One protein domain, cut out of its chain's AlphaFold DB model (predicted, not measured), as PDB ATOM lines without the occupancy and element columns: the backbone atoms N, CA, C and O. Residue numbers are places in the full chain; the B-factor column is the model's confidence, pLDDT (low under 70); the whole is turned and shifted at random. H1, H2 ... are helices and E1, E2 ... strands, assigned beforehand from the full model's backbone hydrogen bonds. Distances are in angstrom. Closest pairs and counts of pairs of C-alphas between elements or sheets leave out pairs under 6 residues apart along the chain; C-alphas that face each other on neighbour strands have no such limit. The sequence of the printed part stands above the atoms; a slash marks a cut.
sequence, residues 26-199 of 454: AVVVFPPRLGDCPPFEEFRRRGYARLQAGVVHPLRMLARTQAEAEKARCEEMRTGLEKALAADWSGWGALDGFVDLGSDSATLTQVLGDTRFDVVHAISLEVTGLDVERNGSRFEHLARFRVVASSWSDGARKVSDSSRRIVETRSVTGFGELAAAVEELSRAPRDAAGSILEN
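Overview. This is residues 26 to 199 of the 454 residues of an uncharacterized protein of Fibrobacteres bacterium (UniProt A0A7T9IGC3). A long, twisted sheet runs through most of a rod and curls round one helix, H4. The long helix H2 runs along the sheet and on past one end of it, where H1 packs on its first part; H3 covers the sheet near the other end, on the face opposite to H4. The printed part has 174 residues, with four named helices and four named strands in the order E1 H1 H2 H3 E2 E3 E4 H4. The sheet, in the order E1 E2 E3 E4, is mixed, and the class is mixed, helices and strands. The whole is loose, with a radius of gyration of the C-alphas of 20.0 A and spans of 69 by 26 by 26 A.

Arrangement. Begin at edge strand E1, residues 26 to 29; it is parallel to E2, residues 119 to 135, with N 28 and O 121 2.8 A apart, within hydrogen-bond range. Between them come H1, residues 40 to 50, H2, residues 59 to 87, and H3, residues 105 to 112: a strand-helix-strand unit, two parallel neighbour strands with helices between. H1 only grazes the sheet, with residues 43 to 50. H1 and H2 touch at a steep tilt of 54 degrees, opposite ways, closest at the C-alphas of Gly 47 and Ala 63, 4.6 A; H2 does so with residues 59 to 71 alone. H2 is on the sheet at a height of 7.4 A over the sheet, and its closest C-alphas to E2 are those of Cys 74 and Val 132, 5.7 A. H3 lies over E2 at a height of 9.1 A over the sheet and is apart from H2. E2, E3, residues 138 to 153, and E4, residues 163 to 173, form a meander, each strand the antiparallel neighbour of the one before; look at N 126 and O 146, 2.9 A, and N 145 and O 167, 2.8 A. H4, residues 178 to 197, comes closest to E4 at the C-alphas of Ser 171 and Ala 181, 5.5 A. It touches H2 at a steep tilt of 49 degrees, with the C-alphas of Leu 81 and Val 182 closest, 5.7 A. In H1, H2 and H3 every O i to N i+4 pair is within hydrogen-bond range; in H4, 13 of 16 are.

Along the chain. Find C-alpha 26 at (75.623, 54.796, 145.129), where E1 begins. H2 starts at C-alpha 59, (53.126, 16.494, 109.857), and runs 41.9 A. E2 measures 47.5 A, E3 48.6 A and E4 32.2 A. H4 runs 30.0 A to C-alpha 197 at (64.184, 55.614, 140.016).

Size, cuts and confidence. The C-alphas farthest apart are those of Val 56 and Thr 115, 68.8 A. The printed part has no cut. The link from H2 to H3 is long. Look for pLDDT under 70 at residues 87 to 107, 115, 154 to 163 and 196 to 199.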
ATOM      1  N   ALA A  26      75.061  55.810 146.006       75.00
ATOM      2  CA  ALA A  26      75.623  54.796 145.129       75.00
ATOM      3  C   ALA A  26      74.517  53.989 144.458       75.00
ATOM      4  O   ALA A  26      73.492  53.701 145.077       75.00
ATOM      5  N   VAL A  27      74.759  53.555 143.222       76.06
ATOM      6  CA  VAL A  27      73.917  52.568 142.540       76.06
ATOM      7  C   VAL A  27      74.772  51.359 142.183       76.06
ATOM      8  O   VAL A  27      75.833  51.485 141.576       76.06
ATOM      9  N   VAL A  28      74.281  50.183 142.560       76.88
ATOM     10  CA  VAL A  28      74.823  48.876 142.187       76.88
ATOM     11  C   VAL A  28      73.822  48.207 141.253       76.88
ATOM     12  O   VAL A  28      72.649  48.043 141.597       76.88
ATOM     13  N   VAL A  29      74.251  47.812 140.059       75.88
ATOM     14  CA  VAL A  29      73.367  47.154 139.086       75.88
ATOM     15  C   VAL A  29      73.782  45.704 138.946       75.88
ATOM     16  O   VAL A  29      74.781  45.406 138.308       75.88
ATOM     17  N   PHE A  30      73.015  44.781 139.518       76.19
ATOM     18  CA  PHE A  30      73.334  43.361 139.409       76.19
ATOM     19  C   PHE A  30      73.257  42.872 137.959       76.19
ATOM     20  O   PHE A  30      72.369  43.315 137.219       76.19
ATOM     21  N   PRO A  31      74.104  41.903 137.560       73.75
ATOM     22  CA  PRO A  31      74.009  41.288 136.255       73.75
ATOM     23  C   PRO A  31      72.610  40.690 136.066       73.75
ATOM     24  O   PRO A  31      72.040  40.117 137.008       73.75
ATOM     25  N   PRO A  32      72.052  40.811 134.854       79.50
ATOM     26  CA  PRO A  32      70.752  40.253 134.537       79.50
ATOM     27  C   PRO A  32      70.772  38.737 134.740       79.50
ATOM     28  O   PRO A  32      71.637  38.037 134.220       79.50
ATOM     29  N   ARG A  33      69.783  38.209 135.461       83.88
ATOM     30  CA  ARG A  33      69.545  36.761 135.505       83.88
ATOM     31  C   ARG A  33      68.568  36.399 134.406       83.88
ATOM     32  O   ARG A  33      67.417  36.826 134.465       83.88
ATOM     33  N   LEU A  34      69.009  35.640 133.408       86.19
ATOM     34  CA  LEU A  34      68.119  35.158 132.357       86.19
ATOM     35  C   LEU A  34      67.541  33.796 132.715       86.19
ATOM     36  O   LEU A  34      68.286  32.877 133.039       86.19
ATOM     37  N   GLY A  35      66.215  33.683 132.654       85.44
ATOM     38  CA  GLY A  35      65.530  32.401 132.724       85.44
ATOM     39  C   GLY A  35      65.813  31.540 131.494       85.44
ATOM     40  O   GLY A  35      66.154  32.046 130.420       85.44
ATOM     41  N   ASP A  36      65.650  30.233 131.671       89.94
ATOM     42  CA  ASP A  36      65.804  29.265 130.595       89.94
ATOM     43  C   ASP A  36      64.670  29.379 129.572       89.94
ATOM     44  O   ASP A  36      63.535  29.754 129.889       89.94
ATOM     45  N   CYS A  37      64.974  29.004 128.331       94.00
ATOM     46  CA  CYS A  37      63.949  28.770 127.326       94.00
ATOM     47  C   CYS A  37      63.040  27.598 127.741       94.00
ATOM     48  O   CYS A  37      63.494  26.680 128.435       94.00
ATOM     49  N   PRO A  38      61.773  27.568 127.281       94.75
ATOM     50  CA  PRO A  38      60.879  26.447 127.523       94.75
ATOM     51  C   PRO A  38      61.523  25.107 127.136       94.75
ATOM     52  O   PRO A  38      62.335  25.036 126.204       94.75
ATOM     53  N   PRO A  39      61.170  24.001 127.808       95.19
ATOM     54  CA  PRO A  39      61.676  22.697 127.417       95.19
ATOM     55  C   PRO A  39      61.241  22.370 125.983       95.19
ATOM     56  O   PRO A  39      60.181  22.786 125.516       95.19
ATOM     57  N   PHE A  40      62.033  21.556 125.280       95.69
ATOM     58  CA  PHE A  40      61.748  21.163 123.891       95.69
ATOM     59  C   PHE A  40      60.323  20.616 123.690       95.69
ATOM     60  O   PHE A  40      59.685  20.863 122.669       95.69
ATOM     61  N   GLU A  41      59.812  19.901 124.691       95.69
ATOM     62  CA  GLU A  41      58.461  19.341 124.712       95.69
ATOM     63  C   GLU A  41      57.358  20.396 124.564       95.69
ATOM     64  O   GLU A  41      56.335  20.144 123.926       95.69
ATOM     65  N   GLU A  42      57.579  21.602 125.079       95.06
ATOM     66  CA  GLU A  42      56.632  22.707 124.977       95.06
ATOM     67  C   GLU A  42      56.579  23.280 123.555       95.06
ATOM     68  O   GLU A  42      55.492  23.448 122.994       95.06
ATOM     69  N   PHE A  43      57.740  23.477 122.920       95.38
ATOM     70  CA  PHE A  43      57.830  23.839 121.500       95.38
ATOM     71  C   PHE A  43      57.198  22.764 120.609       95.38
ATOM     72  O   PHE A  43      56.402  23.069 119.719       95.38
ATOM     73  N   ARG A  44      57.465  21.482 120.894       95.06
ATOM     74  CA  ARG A  44      56.878  20.357 120.155       95.06
ATOM     75  C   ARG A  44      55.358  20.336 120.283       95.06
ATOM     76  O   ARG A  44      54.672  20.217 119.269       95.06
ATOM     77  N   ARG A  45      54.824  20.497 121.498       94.69
ATOM     78  CA  ARG A  45      53.377  20.569 121.755       94.69
ATOM     79  C   ARG A  45      52.725  21.696 120.948       94.69
ATOM     80  O   ARG A  45      51.684  21.469 120.334       94.69
ATOM     81  N   ARG A  46      53.350  22.878 120.889       93.44
ATOM     82  CA  ARG A  46      52.859  24.015 120.090       93.44
ATOM     83  C   ARG A  46      52.920  23.754 118.591       93.44
ATOM     84  O   ARG A  46      51.918  23.954 117.912       93.44
ATOM     85  N   GLY A  47      54.033  23.226 118.083       90.94
ATOM     86  CA  GLY A  47      54.144  22.823 116.680       90.94
ATOM     87  C   GLY A  47      53.080  21.790 116.287       90.94
ATOM     88  O   GLY A  47      52.501  21.870 115.205       90.94
ATOM     89  N   TYR A  48      52.770  20.850 117.188       92.31
ATOM     90  CA  TYR A  48      51.755  19.818 116.964       92.31
ATOM     91  C   TYR A  48      50.348  20.409 116.910       92.31
ATOM     92  O   TYR A  48      49.577  20.037 116.027       92.31
ATOM     93  N   ALA A  49      50.025  21.330 117.821       90.81
ATOM     94  CA  ALA A  49      48.752  22.040 117.813       90.81
ATOM     95  C   ALA A  49      48.601  22.900 116.547       90.81
ATOM     96  O   ALA A  49      47.585  22.813 115.861       90.81
ATOM     97  N   ARG A  50      49.644  23.659 116.188       91.75
ATOM     98  CA  ARG A  50      49.645  24.582 115.044       91.75
ATOM     99  C   ARG A  50      49.460  23.876 113.703       91.75
ATOM    100  O   ARG A  50      48.753  24.378 112.839       91.75
ATOM    101  N   LEU A  51      50.092  22.716 113.529       89.81
ATOM    102  CA  LEU A  51      50.020  21.929 112.292       89.81
ATOM    103  C   LEU A  51      48.967  20.816 112.338       89.81
ATOM    104  O   LEU A  51      48.899  20.022 111.406       89.81
ATOM    105  N   GLN A  52      48.198  20.695 113.425       88.94
ATOM    106  CA  GLN A  52      47.293  19.561 113.665       88.94
ATOM    107  C   GLN A  52      47.990  18.184 113.535       88.94
ATOM    108  O   GLN A  52      47.378  17.161 113.214       88.94
ATOM    109  N   ALA A  53      49.293  18.124 113.835       82.50
ATOM    110  CA  ALA A  53      50.130  16.931 113.673       82.50
ATOM    111  C   ALA A  53      49.833  15.819 114.701       82.50
ATOM    112  O   ALA A  53      50.326  14.693 114.577       82.50
ATOM    113  N   GLY A  54      49.006  16.111 115.711       78.69
ATOM    114  CA  GLY A  54      48.427  15.082 116.578       78.69
ATOM    115  C   GLY A  54      47.591  14.074 115.782       78.69
ATOM    116  O   GLY A  54      47.684  12.873 116.037       78.69
ATOM    117  N   VAL A  55      46.873  14.565 114.765       78.38
ATOM    118  CA  VAL A  55      45.975  13.785 113.900       78.38
ATOM    119  C   VAL A  55      46.695  13.316 112.632       78.38
ATOM    120  O   VAL A  55      46.572  12.158 112.240       78.38
ATOM    121  N   VAL A  56      47.497  14.184 112.007       82.44
ATOM    122  CA  VAL A  56      48.146  13.896 110.716       82.44
ATOM    123  C   VAL A  56      49.596  13.453 110.920       82.44
ATOM    124  O   VAL A  56      50.497  14.267 111.126       82.44
ATOM    125  N   HIS A  57      49.838  12.141 110.842       80.50
ATOM    126  CA  HIS A  57      51.130  11.534 111.177       80.50
ATOM    127  C   HIS A  57      52.342  12.080 110.380       80.50
ATOM    128  O   HIS A  57      53.384  12.302 111.006       80.50
ATOM    129  N   PRO A  58      52.239  12.367 109.061       88.12
ATOM    130  CA  PRO A  58      53.333  12.975 108.291       88.12
ATOM    131  C   PRO A  58      53.754  14.369 108.779       88.12
ATOM    132  O   PRO A  58      54.923  14.737 108.677       88.12
ATOM    133  N   LEU A  59      52.834  15.140 109.372       89.81
ATOM    134  CA  LEU A  59      53.126  16.494 109.857       89.81
ATOM    135  C   LEU A  59      53.925  16.501 111.166       89.81
ATOM    136  O   LEU A  59      54.446  17.545 111.551       89.81
ATOM    137  N   ARG A  60      54.090  15.351 111.836       91.19
ATOM    138  CA  ARG A  60      54.867  15.255 113.087       91.19
ATOM    139  C   ARG A  60      56.342  15.569 112.887       91.19
ATOM    140  O   ARG A  60      56.939  16.200 113.757       91.19
ATOM    141  N   MET A  61      56.911  15.163 111.750       92.19
ATOM    142  CA  MET A  61      58.298  15.487 111.404       92.19
ATOM    143  C   MET A  61      58.456  16.990 111.184       92.19
ATOM    144  O   MET A  61      59.313  17.602 111.809       92.19
ATOM    145  N   LEU A  62      57.559  17.606 110.405       91.56
ATOM    146  CA  LEU A  62      57.564  19.053 110.185       91.56
ATOM    147  C   LEU A  62      57.389  19.831 111.499       91.56
ATOM    148  O   LEU A  62      58.101  20.801 111.739       91.56
ATOM    149  N   ALA A  63      56.476  19.394 112.367       91.44
ATOM    150  CA  ALA A  63      56.248  20.011 113.667       91.44
ATOM    151  C   ALA A  63      57.471  19.902 114.590       91.44
ATOM    152  O   ALA A  63      57.789  20.850 115.304       91.44
ATOM    153  N   ARG A  64      58.183  18.770 114.543       93.44
ATOM    154  CA  ARG A  64      59.438  18.575 115.274       93.44
ATOM    155  C   ARG A  64      60.531  19.511 114.760       93.44
ATOM    156  O   ARG A  64      61.156  20.184 115.568       93.44
ATOM    157  N   THR A  65      60.702  19.622 113.444       93.75
ATOM    158  CA  THR A  65      61.677  20.546 112.843       93.75
ATOM    159  C   THR A  65      61.357  22.005 113.179       93.75
ATOM    160  O   THR A  65      62.260  22.782 113.473       93.75
ATOM    161  N   GLN A  66      60.074  22.392 113.196       93.56
ATOM    162  CA  GLN A  66      59.671  23.734 113.633       93.56
ATOM    163  C   GLN A  66      59.990  23.980 115.112       93.56
ATOM    164  O   GLN A  66      60.500  25.045 115.442       93.56
ATOM    165  N   ALA A  67      59.749  22.997 115.980       94.81
ATOM    166  CA  ALA A  67      60.078  23.094 117.398       94.81
ATOM    167  C   ALA A  67      61.594  23.188 117.649       94.81
ATOM    168  O   ALA A  67      62.029  23.932 118.525       94.81
ATOM    169  N   GLU A  68      62.406  22.458 116.877       95.06
ATOM    170  CA  GLU A  68      63.873  22.540 116.937       95.06
ATOM    171  C   GLU A  68      64.353  23.940 116.528       95.06
ATOM    172  O   GLU A  68      65.188  24.525 117.220       95.06
ATOM    173  N   ALA A  69      63.762  24.520 115.476       93.31
ATOM    174  CA  ALA A  69      64.069  25.879 115.038       93.31
ATOM    175  C   ALA A  69      63.644  26.948 116.063       93.31
ATOM    176  O   ALA A  69      64.415  27.862 116.339       93.31
ATOM    177  N   GLU A  70      62.448  26.837 116.654       95.06
ATOM    178  CA  GLU A  70      61.974  27.757 117.704       95.06
ATOM    179  C   GLU A  70      62.854  27.692 118.957       95.06
ATOM    180  O   GLU A  70      63.241  28.733 119.490       95.06
ATOM    181  N   LYS A  71      63.237  26.484 119.394       95.75
ATOM    182  CA  LYS A  71      64.137  26.308 120.540       95.75
ATOM    183  C   LYS A  71      65.513  26.912 120.267       95.75
ATOM    184  O   LYS A  71      66.010  27.666 121.097       95.75
ATOM    185  N   ALA A  72      66.115  26.603 119.117       94.62
ATOM    186  CA  ALA A  72      67.408  27.169 118.736       94.62
ATOM    187  C   ALA A  72      67.347  28.702 118.705       94.62
ATOM    188  O   ALA A  72      68.204  29.371 119.275       94.62
ATOM    189  N   ARG A  73      66.269  29.260 118.140       94.31
ATOM    190  CA  ARG A  73      66.038  30.705 118.096       94.31
ATOM    191  C   ARG A  73      65.890  31.324 119.485       94.31
ATOM    192  O   ARG A  73      66.402  32.415 119.713       94.31
ATOM    193  N   CYS A  74      65.209  30.641 120.404       96.12
ATOM    194  CA  CYS A  74      65.086  31.086 121.787       96.12
ATOM    195  C   CYS A  74      66.451  31.118 122.494       96.12
ATOM    196  O   CYS A  74      66.763  32.104 123.155       96.12
ATOM    197  N   GLU A  75      67.298  30.102 122.309       95.75
ATOM    198  CA  GLU A  75      68.648  30.071 122.901       95.75
ATOM    199  C   GLU A  75      69.577  31.144 122.312       95.75
ATOM    200  O   GLU A  75      70.325  31.801 123.046       95.75
ATOM    201  N   GLU A  76      69.502  31.379 120.998       95.06
ATOM    202  CA  GLU A  76      70.210  32.490 120.351       95.06
ATOM    203  C   GLU A  76      69.747  33.837 120.922       95.06
ATOM    204  O   GLU A  76      70.571  34.698 121.235       95.06
ATOM    205  N   MET A  77      68.433  34.015 121.106       94.38
ATOM    206  CA  MET A  77      67.872  35.219 121.716       94.38
ATOM    207  C   MET A  77      68.326  35.378 123.168       94.38
ATOM    208  O   MET A  77      68.693  36.483 123.558       94.38
ATOM    209  N   ARG A  78      68.334  34.298 123.959       94.44
ATOM    210  CA  ARG A  78      68.798  34.301 125.353       94.44
ATOM    211  C   ARG A  78      70.237  34.797 125.435       94.44
ATOM    212  O   ARG A  78      70.514  35.736 126.173       94.44
ATOM    213  N   THR A  79      71.116  34.235 124.608       93.06
ATOM    214  CA  THR A  79      72.532  34.626 124.524       93.06
ATOM    215  C   THR A  79      72.692  36.077 124.052       93.06
ATOM    216  O   THR A  79      73.510  36.833 124.576       93.06
ATOM    217  N   GLY A  80      71.885  36.498 123.071       92.25
ATOM    218  CA  GLY A  80      71.868  37.875 122.581       92.25
ATOM    219  C   GLY A  80      71.438  38.877 123.653       92.25
ATOM    220  O   GLY A  80      72.102  39.897 123.838       92.25
ATOM    221  N   LEU A  81      70.369  38.569 124.392       90.69
ATOM    222  CA  LEU A  81      69.883  39.375 125.510       90.69
ATOM    223  C   LEU A  81      70.884  39.407 126.662       90.69
ATOM    224  O   LEU A  81      71.077  40.471 127.237       90.69
ATOM    225  N   GLU A  82      71.555  38.296 126.971       89.12
ATOM    226  CA  GLU A  82      72.629  38.255 127.971       89.12
ATOM    227  C   GLU A  82      73.730  39.257 127.642       89.12
ATOM    228  O   GLU A  82      74.083  40.097 128.466       89.12
ATOM    229  N   LYS A  83      74.204  39.246 126.393       88.31
ATOM    230  CA  LYS A  83      75.233  40.176 125.933       88.31
ATOM    231  C   LYS A  83      74.742  41.626 125.924       88.31
ATOM    232  O   LYS A  83      75.450  42.510 126.402       88.31
ATOM    233  N   ALA A  84      73.541  41.875 125.398       87.31
ATOM    234  CA  ALA A  84      72.970  43.218 125.301       87.31
ATOM    235  C   ALA A  84      72.678  43.828 126.681       87.31
ATOM    236  O   ALA A  84      72.894  45.016 126.897       87.31
ATOM    237  N   LEU A  85      72.214  43.018 127.632       83.19
ATOM    238  CA  LEU A  85      71.947  43.447 129.001       83.19
ATOM    239  C   LEU A  85      73.201  43.432 129.887       83.19
ATOM    240  O   LEU A  85      73.155  44.002 130.964       83.19
ATOM    241  N   ALA A  86      74.313  42.817 129.486       77.88
ATOM    242  CA  ALA A  86      75.582  42.946 130.206       77.88
ATOM    243  C   ALA A  86      76.359  44.206 129.790       77.88
ATOM    244  O   ALA A  86      76.987  44.849 130.626       77.88
ATOM    245  N   ALA A  87      76.317  44.566 128.503       68.00
ATOM    246  CA  ALA A  87      77.147  45.634 127.946       68.00
ATOM    247  C   ALA A  87      76.635  47.059 128.223       68.00
ATOM    248  O   ALA A  87      77.406  48.005 128.130       68.00
ATOM    249  N   ASP A  88      75.346  47.224 128.518       63.66
ATOM    250  CA  ASP A  88      74.646  48.485 128.228       63.66
ATOM    251  C   ASP A  88      73.967  49.124 129.459       63.66
ATOM    252  O   ASP A  88      73.079  49.966 129.337       63.66
ATOM    253  N   TRP A  89      74.365  48.701 130.667       62.53
ATOM    254  CA  TRP A  89      73.948  49.335 131.931       62.53
ATOM    255  C   TRP A  89      75.006  50.285 132.500       62.53
ATOM    256  O   TRP A  89      74.694  51.074 133.390       62.53
ATOM    257  N   SER A  90      76.238  50.261 131.980       52.72
ATOM    258  CA  SER A  90      77.274  51.227 132.354       52.72
ATOM    259  C   SER A  90      76.840  52.639 131.952       52.72
ATOM    260  O   SER A  90      76.507  52.871 130.790       52.72
ATOM    261  N   GLY A  91      76.852  53.586 132.892       52.66
ATOM    262  CA  GLY A  91      76.465  54.983 132.630       52.66
ATOM    263  C   GLY A  91      75.084  55.378 133.154       52.66
ATOM    264  O   GLY A  91      74.746  56.561 133.157       52.66
ATOM    265  N   TRP A  92      74.327  54.428 133.701       56.50
ATOM    266  CA  TRP A  92      73.134  54.722 134.492       56.50
ATOM    267  C   TRP A  92      73.431  55.625 135.698       56.50
ATOM    268  O   TRP A  92      72.647  56.523 136.000       56.50
ATOM    269  N   GLY A  93      74.600  55.471 136.334       52.50
ATOM    270  CA  GLY A  93      75.012  56.365 137.419       52.50
ATOM    271  C   GLY A  93      75.284  57.810 136.969       52.50
ATOM    272  O   GLY A  93      75.022  58.761 137.705       52.50
ATOM    273  N   ALA A  94      75.713  57.998 135.716       52.62
ATOM    274  CA  ALA A  94      76.067  59.311 135.176       52.62
ATOM    275  C   ALA A  94      74.850  60.211 134.898       52.62
ATOM    276  O   ALA A  94      74.999  61.432 134.862       52.62
ATOM    277  N   LEU A  95      73.654  59.636 134.718       51.50
ATOM    278  CA  LEU A  95      72.443  60.390 134.369       51.50
ATOM    279  C   LEU A  95      71.914  61.270 135.509       51.50
ATOM    280  O   LEU A  95      71.220  62.247 135.238       51.50
ATOM    281  N   ASP A  96      72.279  60.973 136.757       59.28
ATOM    282  CA  ASP A  96      71.677  61.619 137.928       59.28
ATOM    283  C   ASP A  96      72.670  61.920 139.064       59.28
ATOM    284  O   ASP A  96      72.251  62.320 140.146       59.28
ATOM    285  N   GLY A  97      73.982  61.782 138.830       60.84
ATOM    286  CA  GLY A  97      75.018  62.071 139.833       60.84
ATOM    287  C   GLY A  97      75.263  60.940 140.838       60.84
ATOM    288  O   GLY A  97      75.927  61.164 141.849       60.84
ATOM    289  N   PHE A  98      74.753  59.737 140.563       66.62
ATOM    290  CA  PHE A  98      75.064  58.546 141.346       66.62
ATOM    291  C   PHE A  98      76.484  58.065 141.046       66.62
ATOM    292  O   PHE A  98      76.961  58.121 139.910       66.62
ATOM    293  N   VAL A  99      77.140  57.510 142.061       68.94
ATOM    294  CA  VAL A  99      78.379  56.764 141.842       68.94
ATOM    295  C   VAL A  99      78.009  55.360 141.359       68.94
ATOM    296  O   VAL A  99      77.390  54.592 142.098       68.94
ATOM    297  N   ASP A 100      78.359  55.046 140.109       69.06
ATOM    298  CA  ASP A 100      78.249  53.696 139.545       69.06
ATOM    299  C   ASP A 100      79.389  52.838 140.099       69.06
ATOM    300  O   ASP A 100      80.566  53.145 139.891       69.06
ATOM    301  N   LEU A 101      79.038  51.799 140.852       65.81
ATOM    302  CA  LEU A 101      80.010  50.915 141.497       65.81
ATOM    303  C   LEU A 101      80.167  49.581 140.761       65.81
ATOM    304  O   LEU A 101      80.930  48.728 141.203       65.81
ATOM    305  N   GLY A 102      79.516  49.412 139.608       64.75
ATOM    306  CA  GLY A 102      79.574  48.183 138.830       64.75
ATOM    307  C   GLY A 102      78.583  47.122 139.309       64.75
ATOM    308  O   GLY A 102      77.604  47.416 140.004       64.75
ATOM    309  N   SER A 103      78.797  45.882 138.859       64.69
ATOM    310  CA  SER A 103      77.735  44.875 138.814       64.69
ATOM    311  C   SER A 103      77.865  43.684 139.755       64.69
ATOM    312  O   SER A 103      76.944  42.878 139.840       64.69
ATOM    313  N   ASP A 104      78.944  43.536 140.518       63.97
ATOM    314  CA  ASP A 104      79.111  42.327 141.327       63.97
ATOM    315  C   ASP A 104      78.461  42.410 142.732       63.97
ATOM    316  O   ASP A 104      78.249  43.467 143.329       63.97
ATOM    317  N   SER A 105      78.096  41.248 143.286       56.44
ATOM    318  CA  SER A 105      77.495  41.146 144.625       56.44
ATOM    319  C   SER A 105      78.493  41.345 145.768       56.44
ATOM    320  O   SER A 105      78.082  41.656 146.892       56.44
ATOM    321  N   ALA A 106      79.791  41.159 145.501       62.12
ATOM    322  CA  ALA A 106      80.852  41.446 146.464       62.12
ATOM    323  C   ALA A 106      80.926  42.957 146.738       62.12
ATOM    324  O   ALA A 106      81.059  43.377 147.888       62.12
ATOM    325  N   THR A 107      80.682  43.754 145.701       68.81
ATOM    326  CA  THR A 107      80.597  45.206 145.710       68.81
ATOM    327  C   THR A 107      79.438  45.656 146.575       68.81
ATOM    328  O   THR A 107      79.657  46.497 147.429       68.81
ATOM    329  N   LEU A 108      78.233  45.069 146.482       71.69
ATOM    330  CA  LEU A 108      77.141  45.498 147.371       71.69
ATOM    331  C   LEU A 108      77.513  45.317 148.852       71.69
ATOM    332  O   LEU A 108      77.311  46.229 149.642       71.69
ATOM    333  N   THR A 109      78.093  44.179 149.238       73.00
ATOM    334  CA  THR A 109      78.472  43.937 150.646       73.00
ATOM    335  C   THR A 109      79.578  44.890 151.102       73.00
ATOM    336  O   THR A 109      79.504  45.441 152.199       73.00
ATOM    337  N   GLN A 110      80.574  45.127 150.246       76.12
ATOM    338  CA  GLN A 110      81.660  46.068 150.511       76.12
ATOM    339  C   GLN A 110      81.153  47.513 150.627       76.12
ATOM    340  O   GLN A 110      81.573  48.243 151.517       76.12
ATOM    341  N   VAL A 111      80.224  47.909 149.758       73.00
ATOM    342  CA  VAL A 111      79.663  49.262 149.681       73.00
ATOM    343  C   VAL A 111      78.671  49.520 150.807       73.00
ATOM    344  O   VAL A 111      78.658  50.610 151.364       73.00
ATOM    345  N   LEU A 112      77.883  48.523 151.211       76.12
ATOM    346  CA  LEU A 112      77.016  48.632 152.389       76.12
ATOM    347  C   LEU A 112      77.812  48.808 153.691       76.12
ATOM    348  O   LEU A 112      77.278  49.361 154.651       76.12
ATOM    349  N   GLY A 113      79.064  48.338 153.726       71.94
ATOM    350  CA  GLY A 113      80.006  48.577 154.820       71.94
ATOM    351  C   GLY A 113      80.795  49.886 154.700       71.94
ATOM    352  O   GLY A 113      81.510  50.244 155.634       71.94
ATOM    353  N   ASP A 114      80.682  50.599 153.578       74.81
ATOM    354  CA  ASP A 114      81.410  51.838 153.323       74.81
ATOM    355  C   ASP A 114      80.610  53.046 153.825       74.81
ATOM    356  O   ASP A 114      79.575  53.421 153.274       74.81
ATOM    357  N   THR A 115      81.120  53.703 154.866       69.94
ATOM    358  CA  THR A 115      80.483  54.876 155.482       69.94
ATOM    359  C   THR A 115      80.516  56.123 154.601       69.94
ATOM    360  O   THR A 115      79.962  57.151 154.985       69.94
ATOM    361  N   ARG A 116      81.190  56.076 153.443       76.19
ATOM    362  CA  ARG A 116      81.239  57.192 152.490       76.19
ATOM    363  C   ARG A 116      79.940  57.377 151.712       76.19
ATOM    364  O   ARG A 116      79.804  58.427 151.091       76.19
ATOM    365  N   PHE A 117      79.036  56.395 151.707       74.62
ATOM    366  CA  PHE A 117      77.740  56.491 151.038       74.62
ATOM    367  C   PHE A 117      76.610  56.616 152.056       74.62
ATOM    368  O   PHE A 117      76.490  55.817 152.982       74.62
ATOM    369  N   ASP A 118      75.755  57.617 151.865       74.19
ATOM    370  CA  ASP A 118      74.589  57.842 152.718       74.19
ATOM    371  C   ASP A 118      73.453  56.866 152.382       74.19
ATOM    372  O   ASP A 118      72.709  56.437 153.271       74.19
ATOM    373  N   VAL A 119      73.314  56.534 151.096       75.38
ATOM    374  CA  VAL A 119      72.337  55.576 150.571       75.38
ATOM    375  C   VAL A 119      72.995  54.739 149.492       75.38
ATOM    376  O   VAL A 119      73.716  55.246 148.630       75.38
ATOM    377  N   VAL A 120      72.711  53.445 149.531       77.69
ATOM    378  CA  VAL A 120      73.099  52.508 148.486       77.69
ATOM    379  C   VAL A 120      71.826  51.971 147.870       77.69
ATOM    380  O   VAL A 120      70.956  51.438 148.559       77.69
ATOM    381  N   HIS A 121      71.711  52.111 146.563       77.44
ATOM    382  CA  HIS A 121      70.636  51.543 145.779       77.44
ATOM    383  C   HIS A 121      71.164  50.334 145.033       77.44
ATOM    384  O   HIS A 121      72.266  50.365 144.495       77.44
ATOM    385  N   ALA A 122      70.366  49.279 144.957       79.00
ATOM    386  CA  ALA A 122      70.658  48.169 144.074       79.00
ATOM    387  C   ALA A 122      69.468  47.861 143.190       79.00
ATOM    388  O   ALA A 122      68.333  47.744 143.661       79.00
ATOM    389  N   ILE A 123      69.762  47.715 141.907       78.25
ATOM    390  CA  ILE A 123      68.809  47.348 140.875       78.25
ATOM    391  C   ILE A 123      69.184  45.946 140.421       78.25
ATOM    392  O   ILE A 123      70.315  45.686 140.025       78.25
ATOM    393  N   SER A 124      68.228  45.030 140.495       81.44
ATOM    394  CA  SER A 124      68.358  43.694 139.929       81.44
ATOM    395  C   SER A 124      67.348  43.506 138.811       81.44
ATOM    396  O   SER A 124      66.170  43.856 138.954       81.44
ATOM    397  N   LEU A 125      67.819  42.931 137.711       82.94
ATOM    398  CA  LEU A 125      67.007  42.542 136.573       82.94
ATOM    399  C   LEU A 125      66.951  41.017 136.479       82.94
ATOM    400  O   LEU A 125      67.975  40.338 136.462       82.94
ATOM    401  N   GLU A 126      65.744  40.485 136.367       85.19
ATOM    402  CA  GLU A 126      65.497  39.065 136.144       85.19
ATOM    403  C   GLU A 126      64.598  38.896 134.915       85.19
ATOM    404  O   GLU A 126      63.496  39.440 134.860       85.19
ATOM    405  N   VAL A 127      65.035  38.136 133.915       85.44
ATOM    406  CA  VAL A 127      64.180  37.706 132.802       85.44
ATOM    407  C   VAL A 127      63.420  36.470 133.264       85.44
ATOM    408  O   VAL A 127      63.911  35.351 133.212       85.44
ATOM    409  N   THR A 128      62.211  36.690 133.765       86.56
ATOM    410  CA  THR A 128      61.337  35.656 134.345       86.56
ATOM    411  C   THR A 128      60.632  34.773 133.320       86.56
ATOM    412  O   THR A 128      60.004  33.786 133.689       86.56
ATOM    413  N   GLY A 129      60.681  35.144 132.045       87.50
ATOM    414  CA  GLY A 129      60.130  34.340 130.969       87.50
ATOM    415  C   GLY A 129      60.688  34.799 129.639       87.50
ATOM    416  O   GLY A 129      60.726  35.998 129.370       87.50
ATOM    417  N   LEU A 130      61.114  33.842 128.832       92.56
ATOM    418  CA  LEU A 130      61.569  34.057 127.473       92.56
ATOM    419  C   LEU A 130      60.878  33.027 126.596       92.56
ATOM    420  O   LEU A 130      60.852  31.851 126.945       92.56
ATOM    421  N   ASP A 131      60.286  33.459 125.496       93.69
ATOM    422  CA  ASP A 131      59.565  32.558 124.613       93.69
ATOM    423  C   ASP A 131      59.653  33.018 123.159       93.69
ATOM    424  O   ASP A 131      59.769  34.209 122.868       93.69
ATOM    425  N   VAL A 132      59.614  32.051 122.247       94.00
ATOM    426  CA  VAL A 132      59.610  32.270 120.803       94.00
ATOM    427  C   VAL A 132      58.505  31.433 120.199       94.00
ATOM    428  O   VAL A 132      58.472  30.212 120.352       94.00
ATOM    429  N   GLU A 133      57.632  32.087 119.452       93.31
ATOM    430  CA  GLU A 133      56.572  31.436 118.710       93.31
ATOM    431  C   GLU A 133      56.693  31.752 117.224       93.31
ATOM    432  O   GLU A 133      56.788  32.907 116.806       93.31
ATOM    433  N   ARG A 134      56.672  30.721 116.379       90.75
ATOM    434  CA  ARG A 134      56.600  30.931 114.939       90.75
ATOM    435  C   ARG A 134      55.170  31.263 114.521       90.75
ATOM    436  O   ARG A 134      54.250  30.467 114.711       90.75
ATOM    437  N   ASN A 135      55.017  32.390 113.837       88.75
ATOM    438  CA  ASN A 135      53.771  32.842 113.238       88.75
ATOM    439  C   ASN A 135      53.963  32.988 111.718       88.75
ATOM    440  O   ASN A 135      54.467  33.996 111.215       88.75
ATOM    441  N   GLY A 136      53.637  31.925 110.980       87.69
ATOM    442  CA  GLY A 136      53.849  31.855 109.532       87.69
ATOM    443  C   GLY A 136      55.329  31.964 109.145       87.69
ATOM    444  O   GLY A 136      56.140  31.088 109.461       87.69
ATOM    445  N   SER A 137      55.681  33.036 108.431       87.94
ATOM    446  CA  SER A 137      57.054  33.342 108.005       87.94
ATOM    447  C   SER A 137      57.839  34.210 108.998       87.94
ATOM    448  O   SER A 137      58.944  34.648 108.684       87.94
ATOM    449  N   ARG A 138      57.283  34.476 110.184       91.88
ATOM    450  CA  ARG A 138      57.885  35.334 111.210       91.88
ATOM    451  C   ARG A 138      58.013  34.603 112.542       91.88
ATOM    452  O   ARG A 138      57.388  33.563 112.754       91.88
ATOM    453  N   PHE A 139      58.808  35.181 113.431       91.12
ATOM    454  CA  PHE A 139      58.887  34.797 114.835       91.12
ATOM    455  C   PHE A 139      58.356  35.934 115.700       91.12
ATOM    456  O   PHE A 139      58.761  37.083 115.526       91.12
ATOM    457  N   GLU A 140      57.446  35.606 116.607       93.88
ATOM    458  CA  GLU A 140      57.069  36.443 117.736       93.88
ATOM    459  C   GLU A 140      57.951  36.051 118.920       93.88
ATOM    460  O   GLU A 140      58.023  34.886 119.308       93.88
ATOM    461  N   HIS A 141      58.651  37.032 119.467       93.19
ATOM    462  CA  HIS A 141      59.527  36.899 120.617       93.19
ATOM    463  C   HIS A 141      58.856  37.570 121.798       93.19
ATOM    464  O   HIS A 141      58.457  38.731 121.710       93.19
ATOM    465  N   LEU A 142      58.753  36.855 122.906       92.94
ATOM    466  CA  LEU A 142      58.154  37.333 124.136       92.94
ATOM    467  C   LEU A 142      59.208  37.301 125.235       92.94
ATOM    468  O   LEU A 142      59.787  36.255 125.517       92.94
ATOM    469  N   ALA A 143      59.412  38.432 125.904       91.00
ATOM    470  CA  ALA A 143      60.241  38.500 127.095       91.00
ATOM    471  C   ALA A 143      59.470  39.142 128.252       91.00
ATOM    472  O   ALA A 143      58.809  40.174 128.103       91.00
ATOM    473  N   ARG A 144      59.558  38.519 129.427       90.44
ATOM    474  CA  ARG A 144      59.020  39.021 130.691       90.44
ATOM    475  C   ARG A 144      60.159  39.361 131.627       90.44
ATOM    476  O   ARG A 144      60.837  38.479 132.150       90.44
ATOM    477  N   PHE A 145      60.300  40.642 131.903       87.31
ATOM    478  CA  PHE A 145      61.300  41.195 132.794       87.31
ATOM    479  C   PHE A 145      60.683  41.491 134.155       87.31
ATOM    480  O   PHE A 145      59.611  42.084 134.258       87.31
ATOM    481  N   ARG A 146      61.384  41.119 135.217       87.19
ATOM    482  CA  ARG A 146      61.147  41.565 136.581       87.19
ATOM    483  C   ARG A 146      62.307  42.469 136.964       87.19
ATOM    484  O   ARG A 146      63.432  42.009 137.126       87.19
ATOM    485  N   VAL A 147      62.012  43.752 137.118       83.12
ATOM    486  CA  VAL A 147      62.954  44.736 137.649       83.12
ATOM    487  C   VAL A 147      62.628  44.943 139.117       83.12
ATOM    488  O   VAL A 147      61.475  45.212 139.471       83.12
ATOM    489  N   VAL A 148      63.632  44.787 139.967       82.38
ATOM    490  CA  VAL A 148      63.522  45.012 141.407       82.38
ATOM    491  C   VAL A 148      64.568  46.038 141.794       82.38
ATOM    492  O   VAL A 148      65.749  45.812 141.551       82.38
ATOM    493  N   ALA A 149      64.142  47.142 142.402       79.12
ATOM    494  CA  ALA A 149      65.057  48.093 143.015       79.12
ATOM    495  C   ALA A 149      64.848  48.128 144.524       79.12
ATOM    496  O   ALA A 149      63.716  48.160 145.016       79.12
ATOM    497  N   SER A 150      65.956  48.134 145.245       78.56
ATOM    498  CA  SER A 150      66.023  48.146 146.701       78.56
ATOM    499  C   SER A 150      66.993  49.223 147.157       78.56
ATOM    500  O   SER A 150      68.000  49.464 146.494       78.56
ATOM    501  N   SER A 151      66.684  49.848 148.290       76.19
ATOM    502  CA  SER A 151      67.507  50.896 148.888       76.19
ATOM    503  C   SER A 151      67.893  50.511 150.313       76.19
ATOM    504  O   SER A 151      67.073  49.999 151.086       76.19
ATOM    505  N   TRP A 152      69.146  50.782 150.657       76.56
ATOM    506  CA  TRP A 152      69.723  50.574 151.977       76.56
ATOM    507  C   TRP A 152      70.319  51.880 152.485       76.56
ATOM    508  O   TRP A 152      70.921  52.633 151.721       76.56
ATOM    509  N   SER A 153      70.192  52.113 153.785       73.81
ATOM    510  CA  SER A 153      70.857  53.210 154.472       73.81
ATOM    511  C   SER A 153      71.418  52.747 155.804       73.81
ATOM    512  O   SER A 153      71.039  51.696 156.325       73.81
ATOM    513  N   ASP A 154      72.322  53.561 156.349       68.06
ATOM    514  CA  ASP A 154      72.794  53.467 157.730       68.06
ATOM    515  C   ASP A 154      73.330  52.062 158.081       68.06
ATOM    516  O   ASP A 154      72.858  51.408 159.011       68.06
ATOM    517  N   GLY A 155      74.305  51.575 157.302       60.78
ATOM    518  CA  GLY A 155      75.034  50.336 157.607       60.78
ATOM    519  C   GLY A 155      74.226  49.051 157.396       60.78
ATOM    520  O   GLY A 155      74.231  48.174 158.255       60.78
ATOM    521  N   ALA A 156      73.553  48.938 156.245       63.22
ATOM    522  CA  ALA A 156      72.778  47.775 155.779       63.22
ATOM    523  C   ALA A 156      71.333  47.634 156.294       63.22
ATOM    524  O   ALA A 156      70.678  46.623 156.009       63.22
ATOM    525  N   ARG A 157      70.763  48.648 156.956       65.88
ATOM    526  CA  ARG A 157      69.320  48.643 157.227       65.88
ATOM    527  C   ARG A 157      68.566  48.855 155.911       65.88
ATOM    528  O   ARG A 157      68.666  49.902 155.278       65.88
ATOM    529  N   LYS A 158      67.796  47.849 155.483       63.47
ATOM    530  CA  LYS A 158      66.887  47.984 154.335       63.47
ATOM    531  C   LYS A 158      65.814  49.016 154.688       63.47
ATOM    532  O   LYS A 158      65.119  48.858 155.691       63.47
ATOM    533  N   VAL A 159      65.711  50.078 153.895       58.56
ATOM    534  CA  VAL A 159      64.932  51.271 154.274       58.56
ATOM    535  C   VAL A 159      63.559  51.313 153.620       58.56
ATOM    536  O   VAL A 159      62.622  51.891 154.179       58.56
ATOM    537  N   SER A 160      63.427  50.673 152.457       58.34
ATOM    538  CA  SER A 160      62.184  50.578 151.703       58.34
ATOM    539  C   SER A 160      61.912  49.151 151.236       58.34
ATOM    540  O   SER A 160      62.826  48.363 150.959       58.34
ATOM    541  N   ASP A 161      60.623  48.818 151.138       54.81
ATOM    542  CA  ASP A 161      60.195  47.646 150.393       54.81
ATOM    543  C   ASP A 161      60.658  47.789 148.950       54.81
ATOM    544  O   ASP A 161      60.537  48.841 148.320       54.81
ATOM    545  N   SER A 162      61.240  46.710 148.445       61.44
ATOM    546  CA  SER A 162      61.771  46.656 147.096       61.44
ATOM    547  C   SER A 162      60.665  46.997 146.103       61.44
ATOM    548  O   SER A 162      59.682  46.260 145.992       61.44
ATOM    549  N   SER A 163      60.825  48.100 145.378       66.62
ATOM    550  CA  SER A 163      59.921  48.429 144.285       66.62
ATOM    551  C   SER A 163      60.108  47.387 143.186       66.62
ATOM    552  O   SER A 163      61.226  47.100 142.752       66.62
ATOM    553  N   ARG A 164      59.005  46.756 142.786       74.12
ATOM    554  CA  ARG A 164      59.002  45.675 141.804       74.12
ATOM    555  C   ARG A 164      58.125  46.061 140.633       74.12
ATOM    556  O   ARG A 164      56.956  46.395 140.813       74.12
ATOM    557  N   ARG A 165      58.669  45.931 139.428       78.06
ATOM    558  CA  ARG A 165      57.923  46.100 138.184       78.06
ATOM    559  C   ARG A 165      58.097  44.863 137.321       78.06
ATOM    560  O   ARG A 165      59.213  44.392 137.120       78.06
ATOM    561  N   ILE A 166      56.982  44.329 136.837       83.06
ATOM    562  CA  ILE A 166      56.981  43.289 135.811       83.06
ATOM    563  C   ILE A 166      56.649  43.979 134.495       83.06
ATOM    564  O   ILE A 166      55.656  44.703 134.417       83.06
ATOM    565  N   VAL A 167      57.490  43.781 133.490       85.62
ATOM    566  CA  VAL A 167      57.293  44.310 132.143       85.62
ATOM    567  C   VAL A 167      57.315  43.151 131.169       85.62
ATOM    568  O   VAL A 167      58.252  42.361 131.146       85.62
ATOM    569  N   GLU A 168      56.250  43.041 130.390       89.75
ATOM    570  CA  GLU A 168      56.166  42.120 129.267       89.75
ATOM    571  C   GLU A 168      56.412  42.920 127.989       89.75
ATOM    572  O   GLU A 168      55.870  44.013 127.817       89.75
ATOM    573  N   THR A 169      57.260  42.406 127.107       90.12
ATOM    574  CA  THR A 169      57.561  43.037 125.820       90.12
ATOM    575  C   THR A 169      57.582  41.982 124.739       90.12
ATOM    576  O   THR A 169      57.986  40.840 124.969       90.12
ATOM    577  N   ARG A 170      57.084  42.376 123.571       93.06
ATOM    578  CA  ARG A 170      56.963  41.525 122.399       93.06
ATOM    579  C   ARG A 170      57.678  42.179 121.241       93.06
ATOM    580  O   ARG A 170      57.568  43.389 121.078       93.06
ATOM    581  N   SER A 171      58.355  41.369 120.447       92.75
ATOM    582  CA  SER A 171      58.951  41.777 119.181       92.75
ATOM    583  C   SER A 171      58.554  40.770 118.113       92.75
ATOM    584  O   SER A 171      58.438  39.578 118.394       92.75
ATOM    585  N   VAL A 172      58.322  41.226 116.885       92.12
ATOM    586  CA  VAL A 172      57.990  40.346 115.759       92.12
ATOM    587  C   VAL A 172      59.004  40.577 114.656       92.12
ATOM    588  O   VAL A 172      59.069  41.672 114.103       92.12
ATOM    589  N   THR A 173      59.755  39.541 114.295       90.94
ATOM    590  CA  THR A 173      60.835  39.666 113.308       90.94
ATOM    591  C   THR A 173      60.763  38.607 112.220       90.94
ATOM    592  O   THR A 173      60.262  37.496 112.427       90.94
ATOM    593  N   GLY A 174      61.328  38.927 111.058       85.94
ATOM    594  CA  GLY A 174      61.585  37.960 110.000       85.94
ATOM    595  C   GLY A 174      62.722  36.985 110.331       85.94
ATOM    596  O   GLY A 174      63.383  37.053 111.377       85.94
ATOM    597  N   PHE A 175      62.966  36.056 109.406       78.25
ATOM    598  CA  PHE A 175      64.161  35.211 109.423       78.25
ATOM    599  C   PHE A 175      65.410  36.085 109.225       78.25
ATOM    600  O   PHE A 175      65.475  36.861 108.281       78.25
ATOM    601  N   GLY A 176      66.397  35.968 110.119       81.44
ATOM    602  CA  GLY A 176      67.650  36.745 110.066       81.44
ATOM    603  C   GLY A 176      67.669  38.036 110.898       81.44
ATOM    604  O   GLY A 176      68.740  38.535 111.215       81.44
ATOM    605  N   GLU A 177      66.524  38.517 111.377       91.12
ATOM    606  CA  GLU A 177      66.411  39.803 112.095       91.12
ATOM    607  C   GLU A 177      66.512  39.668 113.630       91.12
ATOM    608  O   GLU A 177      65.919  40.439 114.381       91.12
ATOM    609  N   LEU A 178      67.258  38.675 114.137       91.25
ATOM    610  CA  LEU A 178      67.313  38.416 115.586       91.25
ATOM    611  C   LEU A 178      67.896  39.592 116.372       91.25
ATOM    612  O   LEU A 178      67.436  39.888 117.469       91.25
ATOM    613  N   ALA A 179      68.907  40.252 115.808       91.75
ATOM    614  CA  ALA A 179      69.568  41.378 116.453       91.75
ATOM    615  C   ALA A 179      68.587  42.527 116.738       91.75
ATOM    616  O   ALA A 179      68.646  43.112 117.814       91.75
ATOM    617  N   ALA A 180      67.639  42.778 115.827       90.56
ATOM    618  CA  ALA A 180      66.602  43.788 116.016       90.56
ATOM    619  C   ALA A 180      65.637  43.408 117.154       90.56
ATOM    620  O   ALA A 180      65.329  44.257 117.988       90.56
ATOM    621  N   ALA A 181      65.231  42.132 117.248       90.62
ATOM    622  CA  ALA A 181      64.432  41.648 118.380       90.62
ATOM    623  C   ALA A 181      65.171  41.814 119.710       90.62
ATOM    624  O   ALA A 181      64.595  42.292 120.682       90.62
ATOM    625  N   VAL A 182      66.449  41.429 119.761       92.56
ATOM    626  CA  VAL A 182      67.277  41.560 120.968       92.56
ATOM    627  C   VAL A 182      67.387  43.025 121.385       92.56
ATOM    628  O   VAL A 182      67.196  43.339 122.558       92.56
ATOM    629  N   GLU A 183      67.646  43.924 120.437       90.38
ATOM    630  CA  GLU A 183      67.729  45.357 120.704       90.38
ATOM    631  C   GLU A 183      66.401  45.898 121.253       90.38
ATOM    632  O   GLU A 183      66.386  46.495 122.329       90.38
ATOM    633  N   GLU A 184      65.283  45.628 120.575       89.25
ATOM    634  CA  GLU A 184      63.944  46.063 120.986       89.25
ATOM    635  C   GLU A 184      63.567  45.547 122.383       89.25
ATOM    636  O   GLU A 184      63.184  46.330 123.258       89.25
ATOM    637  N   LEU A 185      63.736  44.245 122.628       89.62
ATOM    638  CA  LEU A 185      63.417  43.620 123.911       89.62
ATOM    639  C   LEU A 185      64.327  44.126 125.038       89.62
ATOM    640  O   LEU A 185      63.870  44.260 126.172       89.62
ATOM    641  N   SER A 186      65.593  44.443 124.749       88.69
ATOM    642  CA  SER A 186      66.545  44.932 125.756       88.69
ATOM    643  C   SER A 186      66.276  46.365 126.235       88.69
ATOM    644  O   SER A 186      66.739  46.731 127.319       88.69
ATOM    645  N   ARG A 187      65.511  47.172 125.481       85.88
ATOM    646  CA  ARG A 187      65.146  48.550 125.869       85.88
ATOM    647  C   ARG A 187      64.090  48.584 126.972       85.88
ATOM    648  O   ARG A 187      64.208  49.356 127.920       85.88
ATOM    649  N   ALA A 188      63.098  47.701 126.901       84.81
ATOM    650  CA  ALA A 188      61.978  47.669 127.838       84.81
ATOM    651  C   ALA A 188      62.361  47.580 129.333       84.81
ATOM    652  O   ALA A 188      61.812  48.352 130.127       84.81
ATOM    653  N   PRO A 189      63.286  46.700 129.775       81.31
ATOM    654  CA  PRO A 189      63.705  46.682 131.173       81.31
ATOM    655  C   PRO A 189      64.445  47.957 131.599       81.31
ATOM    656  O   PRO A 189      64.411  48.289 132.783       81.31
ATOM    657  N   ARG A 190      65.067  48.698 130.673       76.31
ATOM    658  CA  ARG A 190      65.746  49.969 130.976       76.31
ATOM    659  C   ARG A 190      64.743  51.074 131.236       76.31
ATOM    660  O   ARG A 190      64.838  51.743 132.257       76.31
ATOM    661  N   ASP A 191      63.732  51.206 130.385       78.69
ATOM    662  CA  ASP A 191      62.643  52.164 130.603       78.69
ATOM    663  C   ASP A 191      61.908  51.854 131.917       78.69
ATOM    664  O   ASP A 191      61.555  52.743 132.699       78.69
ATOM    665  N   ALA A 192      61.725  50.561 132.201       77.50
ATOM    666  CA  ALA A 192      61.150  50.086 133.448       77.50
ATOM    667  C   ALA A 192      62.012  50.456 134.659       77.50
ATOM    668  O   ALA A 192      61.477  50.992 135.630       77.50
ATOM    669  N   ALA A 193      63.322  50.220 134.603       73.38
ATOM    670  CA  ALA A 193      64.241  50.659 135.641       73.38
ATOM    671  C   ALA A 193      64.197  52.188 135.790       73.38
ATOM    672  O   ALA A 193      64.168  52.685 136.915       73.38
ATOM    673  N   GLY A 194      64.153  52.946 134.681       70.38
ATOM    674  CA  GLY A 194      64.195  54.422 134.687       70.38
ATOM    675  C   GLY A 194      63.013  54.974 135.457       70.38
ATOM    676  O   GLY A 194      63.140  55.749 136.401       70.38
ATOM    677  N   SER A 195      61.846  54.419 135.142       70.31
ATOM    678  CA  SER A 195      60.610  54.726 135.843       70.31
ATOM    679  C   SER A 195      60.608  54.333 137.328       70.31
ATOM    680  O   SER A 195      59.827  54.894 138.093       70.31
ATOM    681  N   ILE A 196      61.435  53.362 137.741       69.62
ATOM    682  CA  ILE A 196      61.557  52.954 139.145       69.62
ATOM    683  C   ILE A 196      62.368  53.981 139.934       69.62
ATOM    684  O   ILE A 196      61.953  54.336 141.034       69.62
ATOM    685  N   LEU A 197      63.461  54.508 139.379       62.66
ATOM    686  CA  LEU A 197      64.184  55.614 140.016       62.66
ATOM    687  C   LEU A 197      63.312  56.868 140.101       62.66
ATOM    688  O   LEU A 197      63.338  57.596 141.089       62.66
ATOM    689  N   GLU A 198      62.468  57.092 139.099       62.78
ATOM    690  CA  GLU A 198      61.452  58.143 139.119       62.78
ATOM    691  C   GLU A 198      60.254  57.861 140.039       62.78
ATOM    692  O   GLU A 198      59.388  58.730 140.208       62.78
ATOM    693  N   ASN A 199      60.167  56.663 140.620       63.62
ATOM    694  CA  ASN A 199      59.009  56.265 141.396       63.62
ATOM    695  C   ASN A 199      58.948  57.064 142.712       63.62
ATOM    696  O   ASN A 199      59.941  57.096 143.439       63.62
TER     697      ASN A 199